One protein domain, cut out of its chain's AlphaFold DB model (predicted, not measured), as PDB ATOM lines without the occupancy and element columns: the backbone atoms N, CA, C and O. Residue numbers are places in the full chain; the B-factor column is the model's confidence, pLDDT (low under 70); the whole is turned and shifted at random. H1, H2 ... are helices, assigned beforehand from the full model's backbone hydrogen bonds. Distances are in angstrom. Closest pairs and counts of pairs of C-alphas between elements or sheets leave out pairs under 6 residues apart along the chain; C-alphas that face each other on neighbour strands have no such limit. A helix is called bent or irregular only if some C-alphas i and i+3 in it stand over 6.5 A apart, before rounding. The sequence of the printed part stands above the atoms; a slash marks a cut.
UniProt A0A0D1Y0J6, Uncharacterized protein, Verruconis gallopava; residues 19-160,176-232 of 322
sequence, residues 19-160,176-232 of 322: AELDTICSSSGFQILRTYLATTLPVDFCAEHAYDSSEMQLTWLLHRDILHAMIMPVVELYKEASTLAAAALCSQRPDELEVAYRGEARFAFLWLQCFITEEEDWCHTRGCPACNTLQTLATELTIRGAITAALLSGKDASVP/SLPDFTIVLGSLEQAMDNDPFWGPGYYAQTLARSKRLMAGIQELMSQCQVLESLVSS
ATOM      1  N   ALA A  19     222.407  36.679  19.263       94.75
ATOM      2  CA  ALA A  19     223.580  35.849  18.971       94.75
ATOM      3  C   ALA A  19     224.616  36.538  18.052       94.75
ATOM      4  O   ALA A  19     225.817  36.284  18.150       94.75
ATOM      5  N   GLU A  20     224.163  37.412  17.152       94.69
ATOM      6  CA  GLU A  20     225.037  38.187  16.264       94.69
ATOM      7  C   GLU A  20     225.729  39.311  17.040       94.69
ATOM      8  O   GLU A  20     226.938  39.508  16.907       94.69
ATOM      9  N   LEU A  21     224.984  39.991  17.919       94.94
ATOM     10  CA  LEU A  21     225.538  40.976  18.846       94.94
ATOM     11  C   LEU A  21     226.550  40.347  19.804       94.94
ATOM     12  O   LEU A  21     227.615  40.927  20.003       94.94
ATOM     13  N   ASP A  22     226.265  39.164  20.344       94.69
ATOM     14  CA  ASP A  22     227.186  38.420  21.207       94.69
ATOM     15  C   ASP A  22     228.482  38.084  20.464       94.69
ATOM     16  O   ASP A  22     229.575  38.267  20.999       94.69
ATOM     17  N   THR A  23     228.377  37.677  19.196       93.56
ATOM     18  CA  THR A  23     229.539  37.407  18.338       93.56
ATOM     19  C   THR A  23     230.411  38.656  18.190       93.56
ATOM     20  O   THR A  23     231.605  38.606  18.486       93.56
ATOM     21  N   ILE A  24     229.819  39.797  17.824       94.25
ATOM     22  CA  ILE A  24     230.528  41.082  17.716       94.25
ATOM     23  C   ILE A  24     231.137  41.489  19.067       94.25
ATOM     24  O   ILE A  24     232.305  41.867  19.141       94.25
ATOM     25  N   CYS A  25     230.371  41.397  20.154       94.12
ATOM     26  CA  CYS A  25     230.783  41.856  21.480       94.12
ATOM     27  C   CYS A  25     231.826  40.946  22.137       94.12
ATOM     28  O   CYS A  25     232.580  41.412  22.990       94.12
ATOM     29  N   SER A  26     231.903  39.675  21.741       92.94
ATOM     30  CA  SER A  26     232.920  38.728  22.215       92.94
ATOM     31  C   SER A  26     234.308  38.961  21.601       92.94
ATOM     32  O   SER A  26     235.301  38.489  22.153       92.94
ATOM     33  N   SER A  27     234.405  39.728  20.506       91.56
ATOM     34  CA  SER A  27     235.685  40.072  19.880       91.56
ATOM     35  C   SER A  27     236.545  40.945  20.801       91.56
ATOM     36  O   SER A  27     236.163  42.050  21.198       91.56
ATOM     37  N   SER A  28     237.765  40.480  21.085       87.00
ATOM     38  CA  SER A  28     238.751  41.221  21.881       87.00
ATOM     39  C   SER A  28     239.159  42.541  21.217       87.00
ATOM     40  O   SER A  28     239.292  43.562  21.896       87.00
ATOM     41  N   GLY A  29     239.296  42.553  19.886       86.00
ATOM     42  CA  GLY A  29     239.582  43.764  19.120       86.00
ATOM     43  C   GLY A  29     238.476  44.803  19.252       86.00
ATOM     44  O   GLY A  29     238.754  45.978  19.503       86.00
ATOM     45  N   PHE A  30     237.219  44.365  19.164       92.00
ATOM     46  CA  PHE A  30     236.074  45.254  19.316       92.00
ATOM     47  C   PHE A  30     235.948  45.795  20.743       92.00
ATOM     48  O   PHE A  30     235.766  46.995  20.921       92.00
ATOM     49  N   GLN A  31     236.137  44.970  21.776       89.75
ATOM     50  CA  GLN A  31     236.109  45.431  23.174       89.75
ATOM     51  C   GLN A  31     237.165  46.508  23.468       89.75
ATOM     52  O   GLN A  31     236.882  47.502  24.149       89.75
ATOM     53  N   ILE A  32     238.376  46.343  22.932       86.56
ATOM     54  CA  ILE A  32     239.448  47.331  23.087       86.56
ATOM     55  C   ILE A  32     239.100  48.628  22.345       86.56
ATOM     56  O   ILE A  32     239.248  49.711  22.918       86.56
ATOM     57  N   LEU A  33     238.569  48.533  21.120       87.88
ATOM     58  CA  LEU A  33     238.074  49.695  20.382       87.88
ATOM     59  C   LEU A  33     236.996  50.439  21.180       87.88
ATOM     60  O   LEU A  33     237.113  51.643  21.382       87.88
ATOM     61  N   ARG A  34     235.984  49.740  21.700       91.44
ATOM     62  CA  ARG A  34     234.910  50.357  22.495       91.44
ATOM     63  C   ARG A  34     235.440  51.095  23.720       91.44
ATOM     64  O   ARG A  34     235.032  52.223  23.988       91.44
ATOM     65  N   THR A  35     236.399  50.499  24.427       87.62
ATOM     66  CA  THR A  35     237.054  51.133  25.584       87.62
ATOM     67  C   THR A  35     237.754  52.436  25.188       87.62
ATOM     68  O   THR A  35     237.692  53.440  25.899       87.62
ATOM     69  N   TYR A  36     238.395  52.458  24.023       86.62
ATOM     70  CA  TYR A  36     239.020  53.662  23.490       86.62
ATOM     71  C   TYR A  36     238.016  54.722  23.059       86.62
ATOM     72  O   TYR A  36     238.171  55.888  23.423       86.62
ATOM     73  N   LEU A  37     236.967  54.337  22.335       86.69
ATOM     74  CA  LEU A  37     235.940  55.279  21.895       86.69
ATOM     75  C   LEU A  37     235.248  55.927  23.096       86.69
ATOM     76  O   LEU A  37     235.047  57.138  23.084       86.69
ATOM     77  N   ALA A  38     234.999  55.170  24.167       87.38
ATOM     78  CA  ALA A  38     234.444  55.688  25.418       87.38
ATOM     79  C   ALA A  38     235.337  56.731  26.119       87.38
ATOM     80  O   ALA A  38     234.842  57.537  26.904       87.38
ATOM     81  N   THR A  39     236.649  56.732  25.862       81.69
ATOM     82  CA  THR A  39     237.599  57.682  26.477       81.69
ATOM     83  C   THR A  39     238.011  58.830  25.556       81.69
ATOM     84  O   THR A  39     238.542  59.839  26.039       81.69
ATOM     85  N   THR A  40     237.794  58.680  24.249       75.62
ATOM     86  CA  THR A  40     238.362  59.569  23.224       75.62
ATOM     87  C   THR A  40     237.303  60.361  22.475       75.62
ATOM     88  O   THR A  40     237.548  61.518  22.138       75.62
ATOM     89  N   LEU A  41     236.132  59.771  22.229       78.31
ATOM     90  CA  LEU A  41     235.019  60.465  21.595       78.31
ATOM     91  C   LEU A  41     234.037  60.966  22.661       78.31
ATOM     92  O   LEU A  41     233.745  60.231  23.606       78.31
ATOM     93  N   PRO A  42     233.504  62.193  22.518       75.94
ATOM     94  CA  PRO A  42     232.423  62.663  23.373       75.94
ATOM     95  C   PRO A  42     231.210  61.733  23.265       75.94
ATOM     96  O   PRO A  42     230.886  61.244  22.183       75.94
ATOM     97  N   VAL A  43     230.529  61.512  24.388       78.94
ATOM     98  CA  VAL A  43     229.283  60.726  24.474       78.94
ATOM     99  C   VAL A  43     228.072  61.674  24.492       78.94
ATOM    100  O   VAL A  43     227.034  61.400  25.087       78.94
ATOM    101  N   ASP A  44     228.215  62.833  23.854       88.25
ATOM    102  CA  ASP A  44     227.231  63.901  23.944       88.25
ATOM    103  C   ASP A  44     226.055  63.605  23.008       88.25
ATOM    104  O   ASP A  44     226.166  63.649  21.779       88.25
ATOM    105  N   PHE A  45     224.907  63.289  23.601       93.50
ATOM    106  CA  PHE A  45     223.648  63.198  22.875       93.50
ATOM    107  C   PHE A  45     223.122  64.603  22.560       93.50
ATOM    108  O   PHE A  45     223.230  65.519  23.377       93.50
ATOM    109  N   CYS A  46     222.553  64.786  21.364       94.81
ATOM    110  CA  CYS A  46     221.883  66.040  21.021       94.81
ATOM    111  C   CYS A  46     220.595  66.204  21.845       94.81
ATOM    112  O   CYS A  46     220.128  65.251  22.464       94.81
ATOM    113  N   ALA A  47     219.989  67.394  21.826       94.81
ATOM    114  CA  ALA A  47     218.784  67.683  22.610       94.81
ATOM    115  C   ALA A  47     217.625  66.699  22.354       94.81
ATOM    116  O   ALA A  47     216.853  66.424  23.267       94.81
ATOM    117  N   GLU A  48     217.526  66.146  21.144       92.12
ATOM    118  CA  GLU A  48     216.493  65.173  20.776       92.12
ATOM    119  C   GLU A  48     216.734  63.802  21.424       92.12
ATOM    120  O   GLU A  48     215.810  63.218  21.976       92.12
ATOM    121  N   HIS A  49     217.985  63.332  21.442       94.06
ATOM    122  CA  HIS A  49     218.352  62.010  21.969       94.06
ATOM    123  C   HIS A  49     218.837  62.044  23.432       94.06
ATOM    124  O   HIS A  49     219.115  61.011  24.040       94.06
ATOM    125  N   ALA A  50     218.945  63.230  24.036       92.00
ATOM    126  CA  ALA A  50     219.334  63.393  25.436       92.00
ATOM    127  C   ALA A  50     218.291  62.818  26.408       92.00
ATOM    128  O   ALA A  50     218.642  62.432  27.523       92.00
ATOM    129  N   TYR A  51     217.025  62.751  25.980       89.00
ATOM    130  CA  TYR A  51     215.907  62.219  26.761       89.00
ATOM    131  C   TYR A  51     215.626  60.735  26.504       89.00
ATOM    132  O   TYR A  51     214.724  60.175  27.133       89.00
ATOM    133  N   ASP A  52     216.386  60.095  25.612       90.50
ATOM    134  CA  ASP A  52     216.303  58.652  25.413       90.50
ATOM    135  C   ASP A  52     216.598  57.920  26.726       90.50
ATOM    136  O   ASP A  52     217.409  58.352  27.551       90.50
ATOM    137  N   SER A  53     215.938  56.779  26.920       92.69
ATOM    138  CA  SER A  53     216.208  55.932  28.083       92.69
ATOM    139  C   SER A  53     217.687  55.521  28.131       92.69
ATOM    140  O   SER A  53     218.339  55.380  27.097       92.69
ATOM    141  N   SER A  54     218.219  55.269  29.331       92.69
ATOM    142  CA  SER A  54     219.626  54.864  29.482       92.69
ATOM    143  C   SER A  54     219.964  53.596  28.682       92.69
ATOM    144  O   SER A  54     221.037  53.513  28.092       92.69
ATOM    145  N   GLU A  55     219.034  52.642  28.594       93.94
ATOM    146  CA  GLU A  55     219.175  51.433  27.772       93.94
ATOM    147  C   GLU A  55     219.267  51.759  26.273       93.94
ATOM    148  O   GLU A  55     220.130  51.243  25.557       93.94
ATOM    149  N   MET A  56     218.427  52.680  25.799       93.12
ATOM    150  CA  MET A  56     218.451  53.147  24.416       93.12
ATOM    151  C   MET A  56     219.737  53.921  24.099       93.12
ATOM    152  O   MET A  56     220.346  53.688  23.061       93.12
ATOM    153  N   GLN A  57     220.227  54.758  25.015       94.19
ATOM    154  CA  GLN A  57     221.514  55.445  24.862       94.19
ATOM    155  C   GLN A  57     222.691  54.462  24.780       94.19
ATOM    156  O   GLN A  57     223.575  54.626  23.937       94.19
ATOM    157  N   LEU A  58     222.696  53.403  25.597       94.44
ATOM    158  CA  LEU A  58     223.698  52.334  25.498       94.44
ATOM    159  C   LEU A  58     223.614  51.591  24.160       94.44
ATOM    160  O   LEU A  58     224.648  51.248  23.583       94.44
ATOM    161  N   THR A  59     222.400  51.396  23.647       95.44
ATOM    162  CA  THR A  59     222.155  50.800  22.330       95.44
ATOM    163  C   THR A  59     222.699  51.692  21.211       95.44
ATOM    164  O   THR A  59     223.429  51.216  20.343       95.44
ATOM    165  N   TRP A  60     222.440  53.002  21.258       96.19
ATOM    166  CA  TRP A  60     223.002  53.962  20.305       96.19
ATOM    167  C   TRP A  60     224.525  53.997  20.332       96.19
ATOM    168  O   TRP A  60     225.159  54.063  19.282       96.19
ATOM    169  N   LEU A  61     225.122  53.919  21.520       96.12
ATOM    170  CA  LEU A  61     226.573  53.845  21.659       96.12
ATOM    171  C   LEU A  61     227.138  52.570  21.046       96.12
ATOM    172  O   LEU A  61     228.112  52.644  20.304       96.12
ATOM    173  N   LEU A  62     226.520  51.416  21.311       96.62
ATOM    174  CA  LEU A  62     226.932  50.153  20.707       96.62
ATOM    175  C   LEU A  62     226.857  50.215  19.177       96.62
ATOM    176  O   LEU A  62     227.816  49.849  18.506       96.62
ATOM    177  N   HIS A  63     225.755  50.717  18.626       97.56
ATOM    178  CA  HIS A  63     225.582  50.840  17.180       97.56
ATOM    179  C   HIS A  63     226.566  51.830  16.545       97.56
ATOM    180  O   HIS A  63     227.144  51.525  15.502       97.56
ATOM    181  N   ARG A  64     226.843  52.964  17.204       96.62
ATOM    182  CA  ARG A  64     227.914  53.886  16.802       96.62
ATOM    183  C   ARG A  64     229.265  53.182  16.797       96.62
ATOM    184  O   ARG A  64     230.028  53.362  15.857       96.62
ATOM    185  N   ASP A  65     229.569  52.393  17.825       96.62
ATOM    186  CA  ASP A  65     230.842  51.675  17.923       96.62
ATOM    187  C   ASP A  65     230.988  50.622  16.810       96.62
ATOM    188  O   ASP A  65     232.068  50.509  16.231       96.62
ATOM    189  N   ILE A  66     229.912  49.896  16.471       97.56
ATOM    190  CA  ILE A  66     229.866  48.970  15.321       97.56
ATOM    191  C   ILE A  66     230.154  49.733  14.026       97.56
ATOM    192  O   ILE A  66     231.053  49.359  13.275       97.56
ATOM    193  N   LEU A  67     229.446  50.842  13.798       97.50
ATOM    194  CA  LEU A  67     229.641  51.680  12.620       97.50
ATOM    195  C   LEU A  67     231.082  52.202  12.526       97.50
ATOM    196  O   LEU A  67     231.708  52.114  11.472       97.50
ATOM    197  N   HIS A  68     231.637  52.695  13.635       95.94
ATOM    198  CA  HIS A  68     233.014  53.178  13.696       95.94
ATOM    199  C   HIS A  68     234.011  52.072  13.342       95.94
ATOM    200  O   HIS A  68     234.927  52.292  12.552       95.94
ATOM    201  N   ALA A  69     233.825  50.875  13.903       95.12
ATOM    202  CA  ALA A  69     234.685  49.726  13.644       95.12
ATOM    203  C   ALA A  69     234.705  49.327  12.162       95.12
ATOM    204  O   ALA A  69     235.747  48.914  11.658       95.12
ATOM    205  N   MET A  70     233.574  49.481  11.471       94.94
ATOM    206  CA  MET A  70     233.449  49.201  10.043       94.94
ATOM    207  C   MET A  70     234.071  50.299   9.173       94.94
ATOM    208  O   MET A  70     234.820  50.000   8.246       94.94
ATOM    209  N   ILE A  71     233.760  51.569   9.444       95.75
ATOM    210  CA  ILE A  71     234.085  52.684   8.539       95.75
ATOM    211  C   ILE A  71     235.504  53.209   8.732       95.75
ATOM    212  O   ILE A  71     236.177  53.533   7.751       95.75
ATOM    213  N   MET A  72     235.997  53.272   9.969       93.81
ATOM    214  CA  MET A  72     237.301  53.871  10.259       93.81
ATOM    215  C   MET A  72     238.457  53.224   9.471       93.81
ATOM    216  O   MET A  72     239.304  53.960   8.963       93.81
ATOM    217  N   PRO A  73     238.501  51.893   9.259       91.81
ATOM    218  CA  PRO A  73     239.535  51.302   8.416       91.81
ATOM    219  C   PRO A  73     239.497  51.743   6.947       91.81
ATOM    220  O   PRO A  73     240.548  51.912   6.334       91.81
ATOM    221  N   VAL A  74     238.310  51.998   6.388       94.12
ATOM    222  CA  VAL A  74     238.158  52.532   5.024       94.12
ATOM    223  C   VAL A  74     238.745  53.945   4.932       94.12
ATOM    224  O   VAL A  74     239.433  54.285   3.967       94.12
ATOM    225  N   VAL A  75     238.535  54.758   5.970       94.38
ATOM    226  CA  VAL A  75     239.105  56.107   6.067       94.38
ATOM    227  C   VAL A  75     240.633  56.063   6.177       94.38
ATOM    228  O   VAL A  75     241.322  56.847   5.523       94.38
ATOM    229  N   GLU A  76     241.182  55.151   6.980       92.31
ATOM    230  CA  GLU A  76     242.637  54.994   7.118       92.31
ATOM    231  C   GLU A  76     243.291  54.479   5.831       92.31
ATOM    232  O   GLU A  76     244.335  55.003   5.434       92.31
ATOM    233  N   LEU A  77     242.643  53.553   5.117       93.44
ATOM    234  CA  LEU A  77     243.085  53.117   3.792       93.44
ATOM    235  C   LEU A  77     243.189  54.296   2.819       93.44
ATOM    236  O   LEU A  77     244.199  54.447   2.135       93.44
ATOM    237  N   TYR A  78     242.175  55.162   2.767       95.88
ATOM    238  CA  TYR A  78     242.213  56.339   1.899       95.88
ATOM    239  C   TYR A  78     243.351  57.306   2.267       95.88
ATOM    240  O   TYR A  78     244.039  57.818   1.379       95.88
ATOM    241  N   LYS A  79     243.592  57.545   3.563       94.12
ATOM    242  CA  LYS A  79     244.708  58.390   4.030       94.12
ATOM    243  C   LYS A  79     246.058  57.819   3.606       94.12
ATOM    244  O   LYS A  79     246.940  58.566   3.167       94.12
ATOM    245  N   GLU A  80     246.226  56.505   3.720       90.94
ATOM    246  CA  GLU A  80     247.432  55.811   3.277       90.94
ATOM    247  C   GLU A  80     247.600  55.888   1.759       90.94
ATOM    248  O   GLU A  80     248.646  56.342   1.289       90.94
ATOM    249  N   ALA A  81     246.556  55.550   1.000       93.94
ATOM    250  CA  ALA A  81     246.550  55.649  -0.453       93.94
ATOM    251  C   ALA A  81     246.883  57.076  -0.924       93.94
ATOM    252  O   ALA A  81     247.687  57.269  -1.836       93.94
ATOM    253  N   SER A  82     246.335  58.097  -0.264       95.81
ATOM    254  CA  SER A  82     246.636  59.500  -0.563       95.81
ATOM    255  C   SER A  82     248.098  59.839  -0.277       95.81
ATOM    256  O   SER A  82     248.764  60.478  -1.087       95.81
ATOM    257  N   THR A  83     248.636  59.366   0.850       93.31
ATOM    258  CA  THR A  83     250.041  59.586   1.229       93.31
ATOM    259  C   THR A  83     251.004  58.914   0.248       93.31
ATOM    260  O   THR A  83     252.022  59.502  -0.124       93.31
ATOM    261  N   LEU A  84     250.696  57.688  -0.186       91.56
ATOM    262  CA  LEU A  84     251.489  56.940  -1.161       91.56
ATOM    263  C   LEU A  84     251.440  57.588  -2.542       91.56
ATOM    264  O   LEU A  84     252.492  57.785  -3.148       91.56
ATOM    265  N   ALA A  85     250.254  57.977  -3.007       93.44
ATOM    266  CA  ALA A  85     250.091  58.703  -4.261       93.44
ATOM    267  C   ALA A  85     250.866  60.025  -4.238       93.44
ATOM    268  O   ALA A  85     251.623  60.314  -5.165       93.44
ATOM    269  N   ALA A  86     250.760  60.789  -3.147       93.75
ATOM    270  CA  ALA A  86     251.467  62.055  -2.995       93.75
ATOM    271  C   ALA A  86     252.992  61.878  -3.046       93.75
ATOM    272  O   ALA A  86     253.702  62.669  -3.669       93.75
ATOM    273  N   ALA A  87     253.503  60.810  -2.426       90.06
ATOM    274  CA  ALA A  87     254.919  60.464  -2.471       90.06
ATOM    275  C   ALA A  87     255.369  59.996  -3.865       90.06
ATOM    276  O   ALA A  87     256.428  60.407  -4.326       90.06
ATOM    277  N   ALA A  88     254.574  59.162  -4.539       89.69
ATOM    278  CA  ALA A  88     254.898  58.622  -5.857       89.69
ATOM    279  C   ALA A  88     254.865  59.692  -6.961       89.69
ATOM    280  O   ALA A  88     255.667  59.645  -7.892       89.69
ATOM    281  N   LEU A  89     253.954  60.660  -6.850       91.81
ATOM    282  CA  LEU A  89     253.766  61.732  -7.829       91.81
ATOM    283  C   LEU A  89     254.556  63.002  -7.495       91.81
ATOM    284  O   LEU A  89     254.578  63.931  -8.299       91.81
ATOM    285  N   CYS A  90     255.167  63.073  -6.308       90.88
ATOM    286  CA  CYS A  90     255.763  64.297  -5.767       90.88
ATOM    287  C   CYS A  90     254.790  65.497  -5.784       90.88
ATOM    288  O   CYS A  90     255.217  66.642  -5.941       90.88
ATOM    289  N   SER A  91     253.489  65.244  -5.613       90.69
ATOM    290  CA  SER A  91     252.426  66.253  -5.600       90.69
ATOM    291  C   SER A  91     251.617  66.144  -4.311       90.69
ATOM    292  O   SER A  91     251.437  65.063  -3.767       90.69
ATOM    293  N   GLN A  92     251.140  67.276  -3.803       89.62
ATOM    294  CA  GLN A  92     250.218  67.336  -2.659       89.62
ATOM    295  C   GLN A  92     248.813  67.772  -3.097       89.62
ATOM    296  O   GLN A  92     247.954  68.044  -2.262       89.62
ATOM    297  N   ARG A  93     248.589  67.904  -4.410       90.56
ATOM    298  CA  ARG A  93     247.329  68.367  -4.984       90.56
ATOM    299  C   ARG A  93     246.340  67.196  -5.017       90.56
ATOM    300  O   ARG A  93     246.603  66.229  -5.730       90.56
ATOM    301  N   PRO A  94     245.241  67.240  -4.240       87.31
ATOM    302  CA  PRO A  94     244.336  66.100  -4.080       87.31
ATOM    303  C   PRO A  94     243.647  65.702  -5.392       87.31
ATOM    304  O   PRO A  94     243.344  64.535  -5.589       87.31
ATOM    305  N   ASP A  95     243.448  66.651  -6.305       89.31
ATOM    306  CA  ASP A  95     242.903  66.452  -7.652       89.31
ATOM    307  C   ASP A  95     243.852  65.703  -8.603       89.31
ATOM    308  O   ASP A  95     243.432  65.226  -9.653       89.31
ATOM    309  N   GLU A  96     245.128  65.566  -8.241       92.38
ATOM    310  CA  GLU A  96     246.125  64.862  -9.053       92.38
ATOM    311  C   GLU A  96     246.443  63.466  -8.517       92.38
ATOM    312  O   GLU A  96     247.009  62.655  -9.245       92.38
ATOM    313  N   LEU A  97     246.088  63.149  -7.268       94.75
ATOM    314  CA  LEU A  97     246.526  61.909  -6.615       94.75
ATOM    315  C   LEU A  97     245.954  60.645  -7.266       94.75
ATOM    316  O   LEU A  97     246.604  59.600  -7.270       94.75
ATOM    317  N   GLU A  98     244.778  60.746  -7.885       95.69
ATOM    318  CA  GLU A  98     244.125  59.636  -8.580       95.69
ATOM    319  C   GLU A  98     244.976  59.033  -9.710       95.69
ATOM    320  O   GLU A  98     244.817  57.855 -10.033       95.69
ATOM    321  N   VAL A  99     245.897  59.804 -10.311       95.94
ATOM    322  CA  VAL A  99     246.707  59.340 -11.453       95.94
ATOM    323  C   VAL A  99     247.790  58.341 -11.039       95.94
ATOM    324  O   VAL A  99     248.378  57.689 -11.903       95.94
ATOM    325  N   ALA A 100     248.034  58.185  -9.732       95.50
ATOM    326  CA  ALA A 100     248.874  57.119  -9.192       95.50
ATOM    327  C   ALA A 100     248.238  55.728  -9.368       95.50
ATOM    328  O   ALA A 100     248.955  54.727  -9.381       95.50
ATOM    329  N   TYR A 101     246.915  55.671  -9.540       96.94
ATOM    330  CA  TYR A 101     246.134  54.440  -9.601       96.94
ATOM    331  C   TYR A 101     245.526  54.215 -10.986       96.94
ATOM    332  O   TYR A 101     245.386  55.133 -11.803       96.94
ATOM    333  N   ARG A 102     245.158  52.966 -11.287       95.50
ATOM    334  CA  ARG A 102     244.616  52.562 -12.598       95.50
ATOM    335  C   ARG A 102     243.400  51.651 -12.471       95.50
ATOM    336  O   ARG A 102     243.256  50.937 -11.484       95.50
ATOM    337  N   GLY A 103     242.558  51.648 -13.505       95.94
ATOM    338  CA  GLY A 103     241.371  50.791 -13.572       95.94
ATOM    339  C   GLY A 103     240.397  51.054 -12.420       95.94
ATOM    340  O   GLY A 103     240.185  52.205 -12.034       95.94
ATOM    341  N   GLU A 104     239.847  49.982 -11.854       95.25
ATOM    342  CA  GLU A 104     238.895  50.051 -10.739       95.25
ATOM    343  C   GLU A 104     239.507  50.660  -9.464       95.25
ATOM    344  O   GLU A 104     238.787  51.319  -8.717       95.25
ATOM    345  N   ALA A 105     240.827  50.550  -9.244       96.44
ATOM    346  CA  ALA A 105     241.492  51.218  -8.118       96.44
ATOM    347  C   ALA A 105     241.393  52.743  -8.199       96.44
ATOM    348  O   ALA A 105     241.161  53.399  -7.187       96.44
ATOM    349  N   ARG A 106     241.546  53.323  -9.400       97.38
ATOM    350  CA  ARG A 106     241.406  54.776  -9.592       97.38
ATOM    351  C   ARG A 106     239.981  55.225  -9.302       97.38
ATOM    352  O   ARG A 106     239.785  56.234  -8.632       97.38
ATOM    353  N   PHE A 107     238.998  54.464  -9.783       97.19
ATOM    354  CA  PHE A 107     237.592  54.739  -9.502       97.19
ATOM    355  C   PHE A 107     237.289  54.641  -8.001       97.19
ATOM    356  O   PHE A 107     236.645  55.531  -7.452       97.19
ATOM    357  N   ALA A 108     237.793  53.608  -7.322       97.94
ATOM    358  CA  ALA A 108     237.637  53.448  -5.882       97.94
ATOM    359  C   ALA A 108     238.321  54.573  -5.095       97.94
ATOM    360  O   ALA A 108     237.715  55.113  -4.176       97.94
ATOM    361  N   PHE A 109     239.537  54.975  -5.475       98.19
ATOM    362  CA  PHE A 109     240.240  56.103  -4.860       98.19
ATOM    363  C   PHE A 109     239.423  57.397  -4.962       98.19
ATOM    364  O   PHE A 109     239.213  58.074  -3.961       98.19
ATOM    365  N   LEU A 110     238.904  57.697  -6.156       97.56
ATOM    366  CA  LEU A 110     238.041  58.852  -6.395       97.56
ATOM    367  C   LEU A 110     236.741  58.800  -5.593       97.56
ATOM    368  O   LEU A 110     236.315  59.804  -5.024       97.56
ATOM    369  N   TRP A 111     236.114  57.625  -5.539       98.12
ATOM    370  CA  TRP A 111     234.913  57.428  -4.743       98.12
ATOM    371  C   TRP A 111     235.199  57.669  -3.262       98.12
ATOM    372  O   TRP A 111     234.450  58.398  -2.625       98.12
ATOM    373  N   LEU A 112     236.299  57.127  -2.727       97.88
ATOM    374  CA  LEU A 112     236.715  57.331  -1.337       97.88
ATOM    375  C   LEU A 112     237.018  58.801  -1.041       97.88
ATOM    376  O   LEU A 112     236.614  59.303   0.002       97.88
ATOM    377  N   GLN A 113     237.678  59.500  -1.966       96.38
ATOM    378  CA  GLN A 113     237.951  60.930  -1.854       96.38
ATOM    379  C   GLN A 113     236.660  61.743  -1.734       96.38
ATOM    380  O   GLN A 113     236.542  62.563  -0.825       96.38
ATOM    381  N   CYS A 114     235.694  61.506  -2.622       96.06
ATOM    382  CA  CYS A 114     234.378  62.143  -2.581       96.06
ATOM    383  C   CYS A 114     233.630  61.772  -1.294       96.06
ATOM    384  O   CYS A 114     233.262  62.656  -0.525       96.06
ATOM    385  N   PHE A 115     233.523  60.477  -0.995       97.06
ATOM    386  CA  PHE A 115     232.829  59.953   0.176       97.06
ATOM    387  C   PHE A 115     233.325  60.555   1.491       97.06
ATOM    388  O   PHE A 115     232.533  61.061   2.277       97.06
ATOM    389  N   ILE A 116     234.637  60.534   1.722       95.38
ATOM    390  CA  ILE A 116     235.230  61.002   2.979       95.38
ATOM    391  C   ILE A 116     235.167  62.526   3.088       95.38
ATOM    392  O   ILE A 116     235.075  63.047   4.197       95.38
ATOM    393  N   THR A 117     235.218  63.241   1.961       94.19
ATOM    394  CA  THR A 117     235.098  64.706   1.953       94.19
ATOM    395  C   THR A 117     233.661  65.150   2.225       94.19
ATOM    396  O   THR A 117     233.457  66.129   2.937       94.19
ATOM    397  N   GLU A 118     232.666  64.452   1.674       95.25
ATOM    398  CA  GLU A 118     231.249  64.805   1.831       95.25
ATOM    399  C   GLU A 118     230.666  64.334   3.171       95.25
ATOM    400  O   GLU A 118     229.884  65.055   3.784       95.25
ATOM    401  N   GLU A 119     231.086  63.167   3.662       96.38
ATOM    402  CA  GLU A 119     230.561  62.533   4.879       96.38
ATOM    403  C   GLU A 119     231.613  62.521   6.011       96.38
ATOM    404  O   GLU A 119     231.707  61.554   6.770       96.38
ATOM    405  N   GLU A 120     232.446  63.569   6.129       94.50
ATOM    406  CA  GLU A 120     233.610  63.607   7.042       94.50
ATOM    407  C   GLU A 120     233.241  63.267   8.495       94.50
ATOM    408  O   GLU A 120     233.891  62.426   9.131       94.50
ATOM    409  N   ASP A 121     232.204  63.917   9.030       93.94
ATOM    410  CA  ASP A 121     231.778  63.733  10.417       93.94
ATOM    411  C   ASP A 121     231.225  62.328  10.654       93.94
ATOM    412  O   ASP A 121     231.567  61.698  11.659       93.94
ATOM    413  N   TRP A 122     230.445  61.808   9.707       96.12
ATOM    414  CA  TRP A 122     229.898  60.456   9.769       96.12
ATOM    415  C   TRP A 122     231.006  59.400   9.696       96.12
ATOM    416  O   TRP A 122     231.049  58.483  10.517       96.12
ATOM    417  N   CYS A 123     231.977  59.588   8.799       95.56
ATOM    418  CA  CYS A 123     233.140  58.715   8.643       95.56
ATOM    419  C   CYS A 123     233.978  58.602   9.926       95.56
ATOM    420  O   CYS A 123     234.561  57.555  10.201       95.56
ATOM    421  N   HIS A 124     234.029  59.667  10.728       93.25
ATOM    422  CA  HIS A 124     234.713  59.687  12.023       93.25
ATOM    423  C   HIS A 124     233.763  59.483  13.213       93.25
ATOM    424  O   HIS A 124     234.199  59.543  14.368       93.25
ATOM    425  N   THR A 125     232.474  59.240  12.962       94.25
ATOM    426  CA  THR A 125     231.399  59.110  13.958       94.25
ATOM    427  C   THR A 125     231.375  60.255  14.982       94.25
ATOM    428  O   THR A 125     231.297  60.030  16.195       94.25
ATOM    429  N   ARG A 126     231.530  61.497  14.512       91.50
ATOM    430  CA  ARG A 126     231.566  62.702  15.351       91.50
ATOM    431  C   ARG A 126     230.158  63.199  15.661       91.50
ATOM    432  O   ARG A 126     229.274  63.178  14.815       91.50
ATOM    433  N   GLY A 127     229.953  63.681  16.884       92.12
ATOM    434  CA  GLY A 127     228.653  64.175  17.345       92.12
ATOM    435  C   GLY A 127     227.787  63.085  17.981       92.12
ATOM    436  O   GLY A 127     228.300  62.123  18.549       92.12
ATOM    437  N   CYS A 128     226.466  63.257  17.918       95.44
ATOM    438  CA  CYS A 128     225.523  62.392  18.628       95.44
ATOM    439  C   CYS A 128     225.567  60.938  18.100       95.44
ATOM    440  O   CYS A 128     225.438  60.736  16.886       95.44
ATOM    441  N   PRO A 129     225.697  59.914  18.973       95.88
ATOM    442  CA  PRO A 129     225.724  58.507  18.557       95.88
ATOM    443  C   PRO A 129     224.478  58.061  17.781       95.88
ATOM    444  O   PRO A 129     224.594  57.339  16.789       95.88
ATOM    445  N   ALA A 130     223.297  58.524  18.196       95.88
ATOM    446  CA  ALA A 130     222.036  58.212  17.531       95.88
ATOM    447  C   ALA A 130     221.976  58.822  16.123       95.88
ATOM    448  O   ALA A 130     221.769  58.097  15.155       95.88
ATOM    449  N   CYS A 131     222.275  60.121  15.985       95.75
ATOM    450  CA  CYS A 131     222.316  60.796  14.684       95.75
ATOM    451  C   CYS A 131     223.284  60.117  13.707       95.75
ATOM    452  O   CYS A 131     222.904  59.848  12.574       95.75
ATOM    453  N   ASN A 132     224.503  59.782  14.148       95.06
ATOM    454  CA  ASN A 132     225.475  59.068  13.308       95.06
ATOM    455  C   ASN A 132     224.945  57.712  12.839       95.06
ATOM    456  O   ASN A 132     225.077  57.343  11.675       95.06
ATOM    457  N   THR A 133     224.322  56.975  13.756       96.62
ATOM    458  CA  THR A 133     223.761  55.661  13.453       96.62
ATOM    459  C   THR A 133     222.626  55.770  12.432       96.62
ATOM    460  O   THR A 133     222.626  55.036  11.446       96.62
ATOM    461  N   LEU A 134     221.703  56.716  12.620       96.31
ATOM    462  CA  LEU A 134     220.575  56.964  11.716       96.31
ATOM    463  C   LEU A 134     221.023  57.458  10.332       96.31
ATOM    464  O   LEU A 134     220.476  57.028   9.319       96.31
ATOM    465  N   GLN A 135     222.072  58.282  10.276       96.12
ATOM    466  CA  GLN A 135     222.651  58.805   9.033       96.12
ATOM    467  C   GLN A 135     223.144  57.695   8.081       96.12
ATOM    468  O   GLN A 135     223.258  57.916   6.875       96.12
ATOM    469  N   THR A 136     223.361  56.472   8.581       97.19
ATOM    470  CA  THR A 136     223.700  55.296   7.756       97.19
ATOM    471  C   THR A 136     222.676  55.026   6.651       97.19
ATOM    472  O   THR A 136     223.061  54.523   5.602       97.19
ATOM    473  N   LEU A 137     221.396  55.368   6.857       95.81
ATOM    474  CA  LEU A 137     220.341  55.247   5.840       95.81
ATOM    475  C   LEU A 137     219.917  56.596   5.239       95.81
ATOM    476  O   LEU A 137     218.926  56.655   4.521       95.81
ATOM    477  N   ALA A 138     220.631  57.692   5.505       94.88
ATOM    478  CA  ALA A 138     220.224  59.010   5.013       94.88
ATOM    479  C   ALA A 138     220.455  59.189   3.504       94.88
ATOM    480  O   ALA A 138     219.671  59.863   2.835       94.88
ATOM    481  N   THR A 139     221.522  58.604   2.953       95.88
ATOM    482  CA  THR A 139     221.892  58.758   1.541       95.88
ATOM    483  C   THR A 139     222.327  57.422   0.944       95.88
ATOM    484  O   THR A 139     222.759  56.511   1.645       95.88
ATOM    485  N   GLU A 140     222.261  57.289  -0.386       95.88
ATOM    486  CA  GLU A 140     222.800  56.091  -1.052       95.88
ATOM    487  C   GLU A 140     224.300  55.941  -0.789       95.88
ATOM    488  O   GLU A 140     224.809  54.822  -0.729       95.88
ATOM    489  N   LEU A 141     224.989  57.068  -0.598       96.12
ATOM    490  CA  LEU A 141     226.416  57.136  -0.354       96.12
ATOM    491  C   LEU A 141     226.783  56.496   0.996       96.12
ATOM    492  O   LEU A 141     227.655  55.624   1.021       96.12
ATOM    493  N   THR A 142     226.085  56.841   2.085       97.44
ATOM    494  CA  THR A 142     226.320  56.245   3.414       97.44
ATOM    495  C   THR A 142     225.901  54.780   3.474       97.44
ATOM    496  O   THR A 142     226.645  53.959   4.015       97.44
ATOM    497  N   ILE A 143     224.798  54.406   2.814       98.00
ATOM    498  CA  ILE A 143     224.363  53.003   2.704       98.00
ATOM    499  C   ILE A 143     225.410  52.174   1.966       98.00
ATOM    500  O   ILE A 143     225.872  51.139   2.456       98.00
ATOM    501  N   ARG A 144     225.805  52.620   0.770       98.06
ATOM    502  CA  ARG A 144     226.789  51.918  -0.054       98.06
ATOM    503  C   ARG A 144     228.126  51.831   0.668       98.06
ATOM    504  O   ARG A 144     228.750  50.771   0.596       98.06
ATOM    505  N   GLY A 145     228.533  52.883   1.379       97.69
ATOM    506  CA  GLY A 145     229.718  52.907   2.233       97.69
ATOM    507  C   GLY A 145     229.655  51.876   3.360       97.69
ATOM    508  O   GLY A 145     230.573  51.068   3.488       97.69
ATOM    509  N   ALA A 146     228.553  51.822   4.113       98.19
ATOM    510  CA  ALA A 146     228.355  50.863   5.201       98.19
ATOM    511  C   ALA A 146     228.354  49.407   4.715       98.19
ATOM    512  O   ALA A 146     229.060  48.570   5.279       98.19
ATOM    513  N   ILE A 147     227.632  49.104   3.631       98.44
ATOM    514  CA  ILE A 147     227.621  47.761   3.031       98.44
ATOM    515  C   ILE A 147     229.021  47.391   2.528       98.44
ATOM    516  O   ILE A 147     229.486  46.279   2.758       98.44
ATOM    517  N   THR A 148     229.717  48.313   1.859       98.31
ATOM    518  CA  THR A 148     231.072  48.057   1.345       98.31
ATOM    519  C   THR A 148     232.055  47.796   2.483       98.31
ATOM    520  O   THR A 148     232.832  46.850   2.409       98.31
ATOM    521  N   ALA A 149     231.995  48.582   3.556       96.94
ATOM    522  CA  ALA A 149     232.827  48.400   4.738       96.94
ATOM    523  C   ALA A 149     232.555  47.066   5.453       96.94
ATOM    524  O   ALA A 149     233.497  46.370   5.826       96.94
ATOM    525  N   ALA A 150     231.283  46.668   5.583       96.75
ATOM    526  CA  ALA A 150     230.916  45.350   6.102       96.75
ATOM    527  C   ALA A 150     231.517  44.229   5.243       96.75
ATOM    528  O   ALA A 150     232.132  43.308   5.772       96.75
ATOM    529  N   LEU A 151     231.393  44.324   3.916       96.19
ATOM    530  CA  LEU A 151     231.942  43.330   2.993       96.19
ATOM    531  C   LEU A 151     233.475  43.238   3.069       96.19
ATOM    532  O   LEU A 151     234.016  42.137   3.064       96.19
ATOM    533  N   LEU A 152     234.167  44.374   3.192       93.12
ATOM    534  CA  LEU A 152     235.627  44.428   3.329       93.12
ATOM    535  C   LEU A 152     236.141  43.791   4.627       93.12
ATOM    536  O   LEU A 152     237.283  43.348   4.668       93.12
ATOM    537  N   SER A 153     235.315  43.733   5.675       90.31
ATOM    538  CA  SER A 153     235.670  43.060   6.932       90.31
ATOM    539  C   SER A 153     235.590  41.529   6.866       90.31
ATOM    540  O   SER A 153     236.053  40.853   7.787       90.31
ATOM    541  N   GLY A 154     234.995  40.981   5.800       83.75
ATOM    542  CA  GLY A 154     234.822  39.543   5.623       83.75
ATOM    543  C   GLY A 154     236.154  38.816   5.454       83.75
ATOM    544  O   GLY A 154     237.049  39.281   4.748       83.75
ATOM    545  N   LYS A 155     236.284  37.630   6.057       66.00
ATOM    546  CA  LYS A 155     237.521  36.817   5.988       66.00
ATOM    547  C   LYS A 155     237.898  36.395   4.559       66.00
ATOM    548  O   LYS A 155     239.080  36.264   4.245       66.00
ATOM    549  N   ASP A 156     236.900  36.265   3.688       54.84
ATOM    550  CA  ASP A 156     237.061  35.903   2.274       54.84
ATOM    551  C   ASP A 156     237.436  37.097   1.376       54.84
ATOM    552  O   ASP A 156     237.628  36.937   0.173       54.84
ATOM    553  N   ALA A 157     237.563  38.309   1.930       56.97
ATOM    554  CA  ALA A 157     237.989  39.495   1.186       56.97
ATOM    555  C   ALA A 157     239.499  39.496   0.848       56.97
ATOM    556  O   ALA A 157     240.001  40.469   0.279       56.97
ATOM    557  N   SER A 158     240.234  38.435   1.189       50.50
ATOM    558  CA  SER A 158     241.636  38.263   0.807       50.50
ATOM    559  C   SER A 158     241.755  37.789  -0.651       50.50
ATOM    560  O   SER A 158     241.042  36.901  -1.109       50.50
ATOM    561  N   VAL A 159     242.639  38.433  -1.419       49.19
ATOM    562  CA  VAL A 159     242.860  38.143  -2.847       49.19
ATOM    563  C   VAL A 159     243.402  36.708  -3.015       49.19
ATOM    564  O   VAL A 159     244.385  36.368  -2.351       49.19
ATOM    565  N   PRO A 160     242.836  35.879  -3.917       40.31
ATOM    566  CA  PRO A 160     243.157  34.448  -4.041       40.31
ATOM    567  C   PRO A 160     244.570  34.103  -4.560       40.31
ATOM    568  O   PRO A 160     244.913  32.926  -4.612       40.31
ATOM    569  N   SER A 176     241.704  40.959  17.268       79.69
ATOM    570  CA  SER A 176     241.102  41.302  15.984       79.69
ATOM    571  C   SER A 176     239.628  41.718  16.099       79.69
ATOM    572  O   SER A 176     238.911  41.263  16.988       79.69
ATOM    573  N   LEU A 177     239.193  42.640  15.236       85.88
ATOM    574  CA  LEU A 177     237.829  43.075  14.989       85.88
ATOM    575  C   LEU A 177     237.048  41.901  14.383       85.88
ATOM    576  O   LEU A 177     237.638  41.062  13.697       85.88
ATOM    577  N   PRO A 178     235.739  41.823  14.650       90.44
ATOM    578  CA  PRO A 178     234.902  40.754  14.145       90.44
ATOM    579  C   PRO A 178     234.639  40.926  12.648       90.44
ATOM    580  O   PRO A 178     234.826  42.001  12.078       90.44
ATOM    581  N   ASP A 179     234.150  39.852  12.037       91.62
ATOM    582  CA  ASP A 179     233.572  39.899  10.700       91.62
ATOM    583  C   ASP A 179     232.223  40.634  10.765       91.62
ATOM    584  O   ASP A 179     231.262  40.155  11.377       91.62
ATOM    585  N   PHE A 180     232.155  41.816  10.159       95.19
ATOM    586  CA  PHE A 180     230.953  42.641  10.115       95.19
ATOM    587  C   PHE A 180     230.033  42.303   8.940       95.19
ATOM    588  O   PHE A 180     228.984  42.929   8.819       95.19
ATOM    589  N   THR A 181     230.310  41.285   8.116       95.81
ATOM    590  CA  THR A 181     229.314  40.788   7.142       95.81
ATOM    591  C   THR A 181     228.019  40.336   7.826       95.81
ATOM    592  O   THR A 181     226.946  40.403   7.229       95.81
ATOM    593  N   ILE A 182     228.090  39.990   9.116       94.75
ATOM    594  CA  ILE A 182     226.944  39.677   9.976       94.75
ATOM    595  C   ILE A 182     225.914  40.819  10.062       94.75
ATOM    596  O   ILE A 182     224.736  40.567  10.292       94.75
ATOM    597  N   VAL A 183     226.321  42.076   9.832       96.44
ATOM    598  CA  VAL A 183     225.416  43.239   9.881       96.44
ATOM    599  C   VAL A 183     224.595  43.418   8.605       96.44
ATOM    600  O   VAL A 183     223.616  44.162   8.611       96.44
ATOM    601  N   LEU A 184     224.954  42.732   7.514       96.94
ATOM    602  CA  LEU A 184     224.333  42.919   6.202       96.94
ATOM    603  C   LEU A 184     222.835  42.599   6.210       96.94
ATOM    604  O   LEU A 184     222.070  43.349   5.611       96.94
ATOM    605  N   GLY A 185     222.421  41.548   6.926       96.75
ATOM    606  CA  GLY A 185     221.005  41.184   7.057       96.75
ATOM    607  C   GLY A 185     220.199  42.162   7.918       96.75
ATOM    608  O   GLY A 185     218.989  42.286   7.743       96.75
ATOM    609  N   SER A 186     220.861  42.883   8.829       97.25
ATOM    610  CA  SER A 186     220.230  43.951   9.612       97.25
ATOM    611  C   SER A 186     220.013  45.199   8.752       97.25
ATOM    612  O   SER A 186     218.916  45.751   8.732       97.25
ATOM    613  N   LEU A 187     221.016  45.569   7.942       97.00
ATOM    614  CA  LEU A 187     220.919  46.674   6.982       97.00
ATOM    615  C   LEU A 187     219.860  46.424   5.899       97.00
ATOM    616  O   LEU A 187     219.132  47.349   5.551       97.00
ATOM    617  N   GLU A 188     219.748  45.193   5.389       97.50
ATOM    618  CA  GLU A 188     218.697  44.810   4.433       97.50
ATOM    619  C   GLU A 188     217.303  45.036   5.023       97.50
ATOM    620  O   GLU A 188     216.501  45.767   4.447       97.50
ATOM    621  N   GLN A 189     217.047  44.504   6.221       96.50
ATOM    622  CA  GLN A 189     215.768  44.693   6.909       96.50
ATOM    623  C   GLN A 189     215.488  46.161   7.235       96.50
ATOM    624  O   GLN A 189     214.348  46.608   7.135       96.50
ATOM    625  N   ALA A 190     216.508  46.922   7.627       95.75
ATOM    626  CA  ALA A 190     216.338  48.336   7.916       95.75
ATOM    627  C   ALA A 190     215.970  49.137   6.661       95.75
ATOM    628  O   ALA A 190     215.097  49.995   6.734       95.75
ATOM    629  N   MET A 191     216.573  48.824   5.511       95.56
ATOM    630  CA  MET A 191     216.231  49.443   4.229       95.56
ATOM    631  C   MET A 191     214.849  49.029   3.723       95.56
ATOM    632  O   MET A 191     214.098  49.883   3.260       95.56
ATOM    633  N   ASP A 192     214.490  47.750   3.840       95.12
ATOM    634  CA  ASP A 192     213.176  47.250   3.424       95.12
ATOM    635  C   ASP A 192     212.035  47.903   4.222       95.12
ATOM    636  O   ASP A 192     210.954  48.142   3.679       95.12
ATOM    637  N   ASN A 193     212.287  48.219   5.497       92.88
ATOM    638  CA  ASN A 193     211.347  48.913   6.381       92.88
ATOM    639  C   ASN A 193     211.424  50.447   6.290       92.88
ATOM    640  O   ASN A 193     210.614  51.133   6.919       92.88
ATOM    641  N   ASP A 194     212.378  50.998   5.539       93.12
ATOM    642  CA  ASP A 194     212.541  52.440   5.407       93.12
ATOM    643  C   ASP A 194     211.489  53.027   4.439       93.12
ATOM    644  O   ASP A 194     211.333  52.523   3.322       93.12
ATOM    645  N   PRO A 195     210.766  54.104   4.813       90.69
ATOM    646  CA  PRO A 195     209.726  54.690   3.964       90.69
ATOM    647  C   PRO A 195     210.222  55.264   2.631       90.69
ATOM    648  O   PRO A 195     209.426  55.400   1.700       90.69
ATOM    649  N   PHE A 196     211.491  55.669   2.553       91.75
ATOM    650  CA  PHE A 196     212.092  56.270   1.370       91.75
ATOM    651  C   PHE A 196     212.751  55.219   0.469       91.75
ATOM    652  O   PHE A 196     212.525  55.245  -0.742       91.75
ATOM    653  N   TRP A 197     213.538  54.296   1.032       94.00
ATOM    654  CA  TRP A 197     214.232  53.263   0.248       94.00
ATOM    655  C   TRP A 197     213.316  52.105  -0.135       94.00
ATOM    656  O   TRP A 197     213.215  51.763  -1.316       94.00
ATOM    657  N   GLY A 198     212.649  51.524   0.862       90.31
ATOM    658  CA  GLY A 198     211.735  50.406   0.708       90.31
ATOM    659  C   GLY A 198     212.350  49.131   0.105       90.31
ATOM    660  O   GLY A 198     213.558  49.029  -0.150       90.31
ATOM    661  N   PRO A 199     211.496  48.126  -0.158       92.31
ATOM    662  CA  PRO A 199     211.935  46.815  -0.606       92.31
ATOM    663  C   PRO A 199     212.568  46.835  -2.001       92.31
ATOM    664  O   PRO A 199     212.082  47.477  -2.934       92.31
ATOM    665  N   GLY A 200     213.645  46.062  -2.167       86.56
ATOM    666  CA  GLY A 200     214.324  45.847  -3.452       86.56
ATOM    667  C   GLY A 200     215.414  46.868  -3.799       86.56
ATOM    668  O   GLY A 200     216.209  46.618  -4.712       86.56
ATOM    669  N   TYR A 201     215.524  47.974  -3.056       93.44
ATOM    670  CA  TYR A 201     216.646  48.905  -3.206       93.44
ATOM    671  C   TYR A 201     217.960  48.286  -2.703       93.44
ATOM    672  O   TYR A 201     219.014  48.477  -3.315       93.44
ATOM    673  N   TYR A 202     217.890  47.460  -1.652       95.88
ATOM    674  CA  TYR A 202     219.049  46.777  -1.072       95.88
ATOM    675  C   TYR A 202     219.838  45.964  -2.105       95.88
ATOM    676  O   TYR A 202     221.048  46.129  -2.214       95.88
ATOM    677  N   ALA A 203     219.172  45.148  -2.931       95.62
ATOM    678  CA  ALA A 203     219.846  44.303  -3.921       95.62
ATOM    679  C   ALA A 203     220.661  45.113  -4.947       95.62
ATOM    680  O   ALA A 203     221.772  44.726  -5.324       95.62
ATOM    681  N   GLN A 204     220.127  46.260  -5.382       95.19
ATOM    682  CA  GLN A 204     220.818  47.157  -6.312       95.19
ATOM    683  C   GLN A 204     222.027  47.814  -5.647       95.19
ATOM    684  O   GLN A 204     223.114  47.848  -6.234       95.19
ATOM    685  N   THR A 205     221.860  48.298  -4.416       97.12
ATOM    686  CA  THR A 205     222.946  48.910  -3.650       97.12
ATOM    687  C   THR A 205     224.031  47.889  -3.325       97.12
ATOM    688  O   THR A 205     225.199  48.165  -3.568       97.12
ATOM    689  N   LEU A 206     223.667  46.670  -2.922       97.69
ATOM    690  CA  LEU A 206     224.597  45.572  -2.661       97.69
ATOM    691  C   LEU A 206     225.447  45.235  -3.893       97.69
ATOM    692  O   LEU A 206     226.656  45.046  -3.772       97.69
ATOM    693  N   ALA A 207     224.854  45.187  -5.089       96.62
ATOM    694  CA  ALA A 207     225.605  44.950  -6.322       96.62
ATOM    695  C   ALA A 207     226.642  46.059  -6.590       96.62
ATOM    696  O   ALA A 207     227.775  45.772  -6.991       96.62
ATOM    697  N   ARG A 208     226.286  47.323  -6.329       97.12
ATOM    698  CA  ARG A 208     227.210  48.464  -6.436       97.12
ATOM    699  C   ARG A 208     228.291  48.425  -5.358       97.12
ATOM    700  O   ARG A 208     229.452  48.660  -5.683       97.12
ATOM    701  N   SER A 209     227.939  48.076  -4.123       97.94
ATOM    702  CA  SER A 209     228.879  47.900  -3.012       97.94
ATOM    703  C   SER A 209     229.885  46.786  -3.284       97.94
ATOM    704  O   SER A 209     231.067  46.970  -3.036       97.94
ATOM    705  N   LYS A 210     229.467  45.660  -3.878       97.00
ATOM    706  CA  LYS A 210     230.384  44.578  -4.279       97.00
ATOM    707  C   LYS A 210     231.387  45.023  -5.345       97.00
ATOM    708  O   LYS A 210     232.557  44.663  -5.264       97.00
ATOM    709  N   ARG A 211     230.957  45.823  -6.329       96.94
ATOM    710  CA  ARG A 211     231.879  46.406  -7.321       96.94
ATOM    711  C   ARG A 211     232.864  47.371  -6.663       96.94
ATOM    712  O   ARG A 211     234.052  47.310  -6.953       96.94
ATOM    713  N   LEU A 212     232.376  48.229  -5.767       97.75
ATOM    714  CA  LEU A 212     233.226  49.158  -5.030       97.75
ATOM    715  C   LEU A 212     234.229  48.420  -4.132       97.75
ATOM    716  O   LEU A 212     235.403  48.764  -4.150       97.75
ATOM    717  N   MET A 213     233.800  47.375  -3.421       96.88
ATOM    718  CA  MET A 213     234.668  46.486  -2.639       96.88
ATOM    719  C   MET A 213     235.807  45.933  -3.502       96.88
ATOM    720  O   MET A 213     236.964  46.061  -3.113       96.88
ATOM    721  N   ALA A 214     235.500  45.397  -4.688       95.38
ATOM    722  CA  ALA A 214     236.518  44.894  -5.612       95.38
ATOM    723  C   ALA A 214     237.499  45.994  -6.056       95.38
ATOM    724  O   ALA A 214     238.709  45.778  -6.077       95.38
ATOM    725  N   GLY A 215     237.001  47.199  -6.352       96.56
ATOM    726  CA  GLY A 215     237.852  48.349  -6.665       96.56
ATOM    727  C   GLY A 215     238.737  48.784  -5.491       96.56
ATOM    728  O   GLY A 215     239.893  49.141  -5.700       96.56
ATOM    729  N   ILE A 216     238.231  48.716  -4.257       97.19
ATOM    730  CA  ILE A 216     239.000  49.011  -3.040       97.19
ATOM    731  C   ILE A 216     240.079  47.945  -2.802       97.19
ATOM    732  O   ILE A 216     241.210  48.294  -2.481       97.19
ATOM    733  N   GLN A 217     239.779  46.664  -3.015       94.56
ATOM    734  CA  GLN A 217     240.775  45.587  -2.933       94.56
ATOM    735  C   GLN A 217     241.887  45.766  -3.980       94.56
ATOM    736  O   GLN A 217     243.070  45.632  -3.664       94.56
ATOM    737  N   GLU A 218     241.527  46.149  -5.206       95.19
ATOM    738  CA  GLU A 218     242.496  46.486  -6.255       95.19
ATOM    739  C   GLU A 218     243.323  47.729  -5.881       95.19
ATOM    740  O   GLU A 218     244.538  47.759  -6.083       95.19
ATOM    741  N   LEU A 219     242.705  48.737  -5.255       95.75
ATOM    742  CA  LEU A 219     243.413  49.906  -4.726       95.75
ATOM    743  C   LEU A 219     244.443  49.510  -3.665       95.75
ATOM    744  O   LEU A 219     245.578  49.982  -3.713       95.75
ATOM    745  N   MET A 220     244.086  48.622  -2.737       93.31
ATOM    746  CA  MET A 220     245.014  48.108  -1.728       93.31
ATOM    747  C   MET A 220     246.198  47.374  -2.362       93.31
ATOM    748  O   MET A 220     247.340  47.605  -1.967       93.31
ATOM    749  N   SER A 221     245.945  46.536  -3.373       90.50
ATOM    750  CA  SER A 221     246.992  45.849  -4.140       90.50
ATOM    751  C   SER A 221     247.959  46.852  -4.783       90.50
ATOM    752  O   SER A 221     249.176  46.780  -4.591       90.50
ATOM    753  N   GLN A 222     247.431  47.876  -5.462       93.25
ATOM    754  CA  GLN A 222     248.255  48.920  -6.074       93.25
ATOM    755  C   GLN A 222     249.008  49.767  -5.039       93.25
ATOM    756  O   GLN A 222     250.151  50.150  -5.297       93.25
ATOM    757  N   CYS A 223     248.436  50.015  -3.855       90.94
ATOM    758  CA  CYS A 223     249.136  50.677  -2.750       90.94
ATOM    759  C   CYS A 223     250.382  49.889  -2.323       90.94
ATOM    760  O   CYS A 223     251.449  50.480  -2.166       90.94
ATOM    761  N   GLN A 224     250.292  48.560  -2.210       87.19
ATOM    762  CA  GLN A 224     251.442  47.714  -1.866       87.19
ATOM    763  C   GLN A 224     252.551  47.797  -2.926       87.19
ATOM    764  O   GLN A 224     253.734  47.920  -2.593       87.19
ATOM    765  N   VAL A 225     252.176  47.784  -4.210       88.00
ATOM    766  CA  VAL A 225     253.122  47.954  -5.323       88.00
ATOM    767  C   VAL A 225     253.784  49.332  -5.259       88.00
ATOM    768  O   VAL A 225     255.013  49.416  -5.264       88.00
ATOM    769  N   LEU A 226     253.002  50.409  -5.141       85.75
ATOM    770  CA  LEU A 226     253.518  51.777  -5.033       85.75
ATOM    771  C   LEU A 226     254.454  51.941  -3.840       85.75
ATOM    772  O   LEU A 226     255.514  52.550  -3.962       85.75
ATOM    773  N   GLU A 227     254.112  51.365  -2.694       87.19
ATOM    774  CA  GLU A 227     254.953  51.442  -1.511       87.19
ATOM    775  C   GLU A 227     256.300  50.742  -1.699       87.19
ATOM    776  O   GLU A 227     257.328  51.264  -1.251       87.19
ATOM    777  N   SER A 228     256.320  49.593  -2.380       80.12
ATOM    778  CA  SER A 228     257.567  48.902  -2.720       80.12
ATOM    779  C   SER A 228     258.465  49.774  -3.607       80.12
ATOM    780  O   SER A 228     259.664  49.900  -3.344       80.12
ATOM    781  N   LEU A 229     257.876  50.473  -4.582       79.94
ATOM    782  CA  LEU A 229     258.582  51.378  -5.487       79.94
ATOM    783  C   LEU A 229     259.137  52.593  -4.736       79.94
ATOM    784  O   LEU A 229     260.333  52.865  -4.819       79.94
ATOM    785  N   VAL A 230     258.307  53.261  -3.929       79.62
ATOM    786  CA  VAL A 230     258.704  54.426  -3.118       79.62
ATOM    787  C   VAL A 230     259.792  54.060  -2.103       79.62
ATOM    788  O   VAL A 230     260.706  54.846  -1.869       79.62
ATOM    789  N   SER A 231     259.736  52.862  -1.517       77.38
ATOM    790  CA  SER A 231     260.730  52.404  -0.535       77.38
ATOM    791  C   SER A 231     262.055  51.961  -1.166       77.38
ATOM    792  O   SER A 231     263.080  51.961  -0.485       77.38
ATOM    793  N   SER A 232     262.045  51.573  -2.445       66.12
ATOM    794  CA  SER A 232     263.224  51.096  -3.185       66.12
ATOM    795  C   SER A 232     263.998  52.196  -3.922       66.12
ATOM    796  O   SER A 232     265.080  51.930  -4.449       66.12
TER     797      SER A 232
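AT A GLANCE: This is residues 19 to 160 and 176 to 232 of the 322 residues of an uncharacterized protein of Verruconis gallopava (UniProt A0A0D1Y0J6). Two long helices, bent H3 and straight H10, make the two sides of a V that closes where H3b meets residues 219 to 230 of H10; H8 fills the opening between H3a and H10, and H5 crosses H10 within the V's narrower part. H9 folds back beside H8, H7 packs on H3a, and H2 crosses H3a at residues 65 to 69, toward the bend of H3, with H1 before it. The printed part has 199 residues with ten named helices, H1 to H10 in order, and no named strand: all helix, packed mostly crossed. It is compact, with a radius of gyration of the C-alphas of 17.6 A and spans of 56 by 39 by 31 A.

IN THESE COORDINATES: Find C-alpha 19 at (223.580, 35.849, 18.971), where H1 begins; it runs to residue 26, and H2 follows at residues 28 to 40, 18.4 A long. H3, residues 54 to 89, was assigned as one helix by its hydrogen bonds but is bent, with C-alphas 70 and 73 6.6 A apart: arm H3a, residues 54 to 70, measures 24.5 A, and arm H3b, residues 73 to 89, 24.0 A. Read on through H4 at 97 to 100, H5 at 104 to 118, 20.8 A, H6 at 120 to 123, H7 at 129 to 135 and H8 at 140 to 152, 17.9 A. H9, residues 180 to 192, is irregular, but only just: C-alphas 182 and 185 are 6.8 A apart. H10 runs 46.6 A from C-alpha 201 at (216.646, 48.905, -3.206) to C-alpha 232 at (263.224, 51.096, -3.185).

HOW THE PARTS SIT: Start at H3, the hub, whose arms stand at a shallow tilt of 31 degrees. H3b touches H10, closest at C-alphas 81 and 223, 6.1 A, a steep tilt of 42 degrees, the same way. H3a touches H7 at C-alphas 60 and 130, 5.2 A, and H2 at 34 and 65, 6.3 A. H4 touches H3b at C-alphas 85 and 100, 5.3 A. H5 touches H10 at C-alphas 105 and 219, 4.1 A, about perpendicular at 74 degrees. H8 touches H10 at C-alphas 148 and 209, 4.9 A, and H9 at 150 and 180, 4.8 A. H6 and H7 are close but not clearly touching, C-alphas 122 and 132 being 5.8 A apart; H1 and H3a are near each other. Each O i to N i+4 pair is within hydrogen-bond range in H1, H2, H3a, H3b, H5, H7, H8 and H10, and 6 of 9 in H9; H4 and H6 are too short for such a pair.

THE WHOLE: The C-alphas of Tyr 51 and Ser 232, the two farthest apart, are 57.1 A apart. Residues 161 to 175 are not printed; C-alphas 160 and 176 are 21.3 A apart. The link H2 to H3 is long. pLDDT is under 70 at residues 155 to 160 and 232.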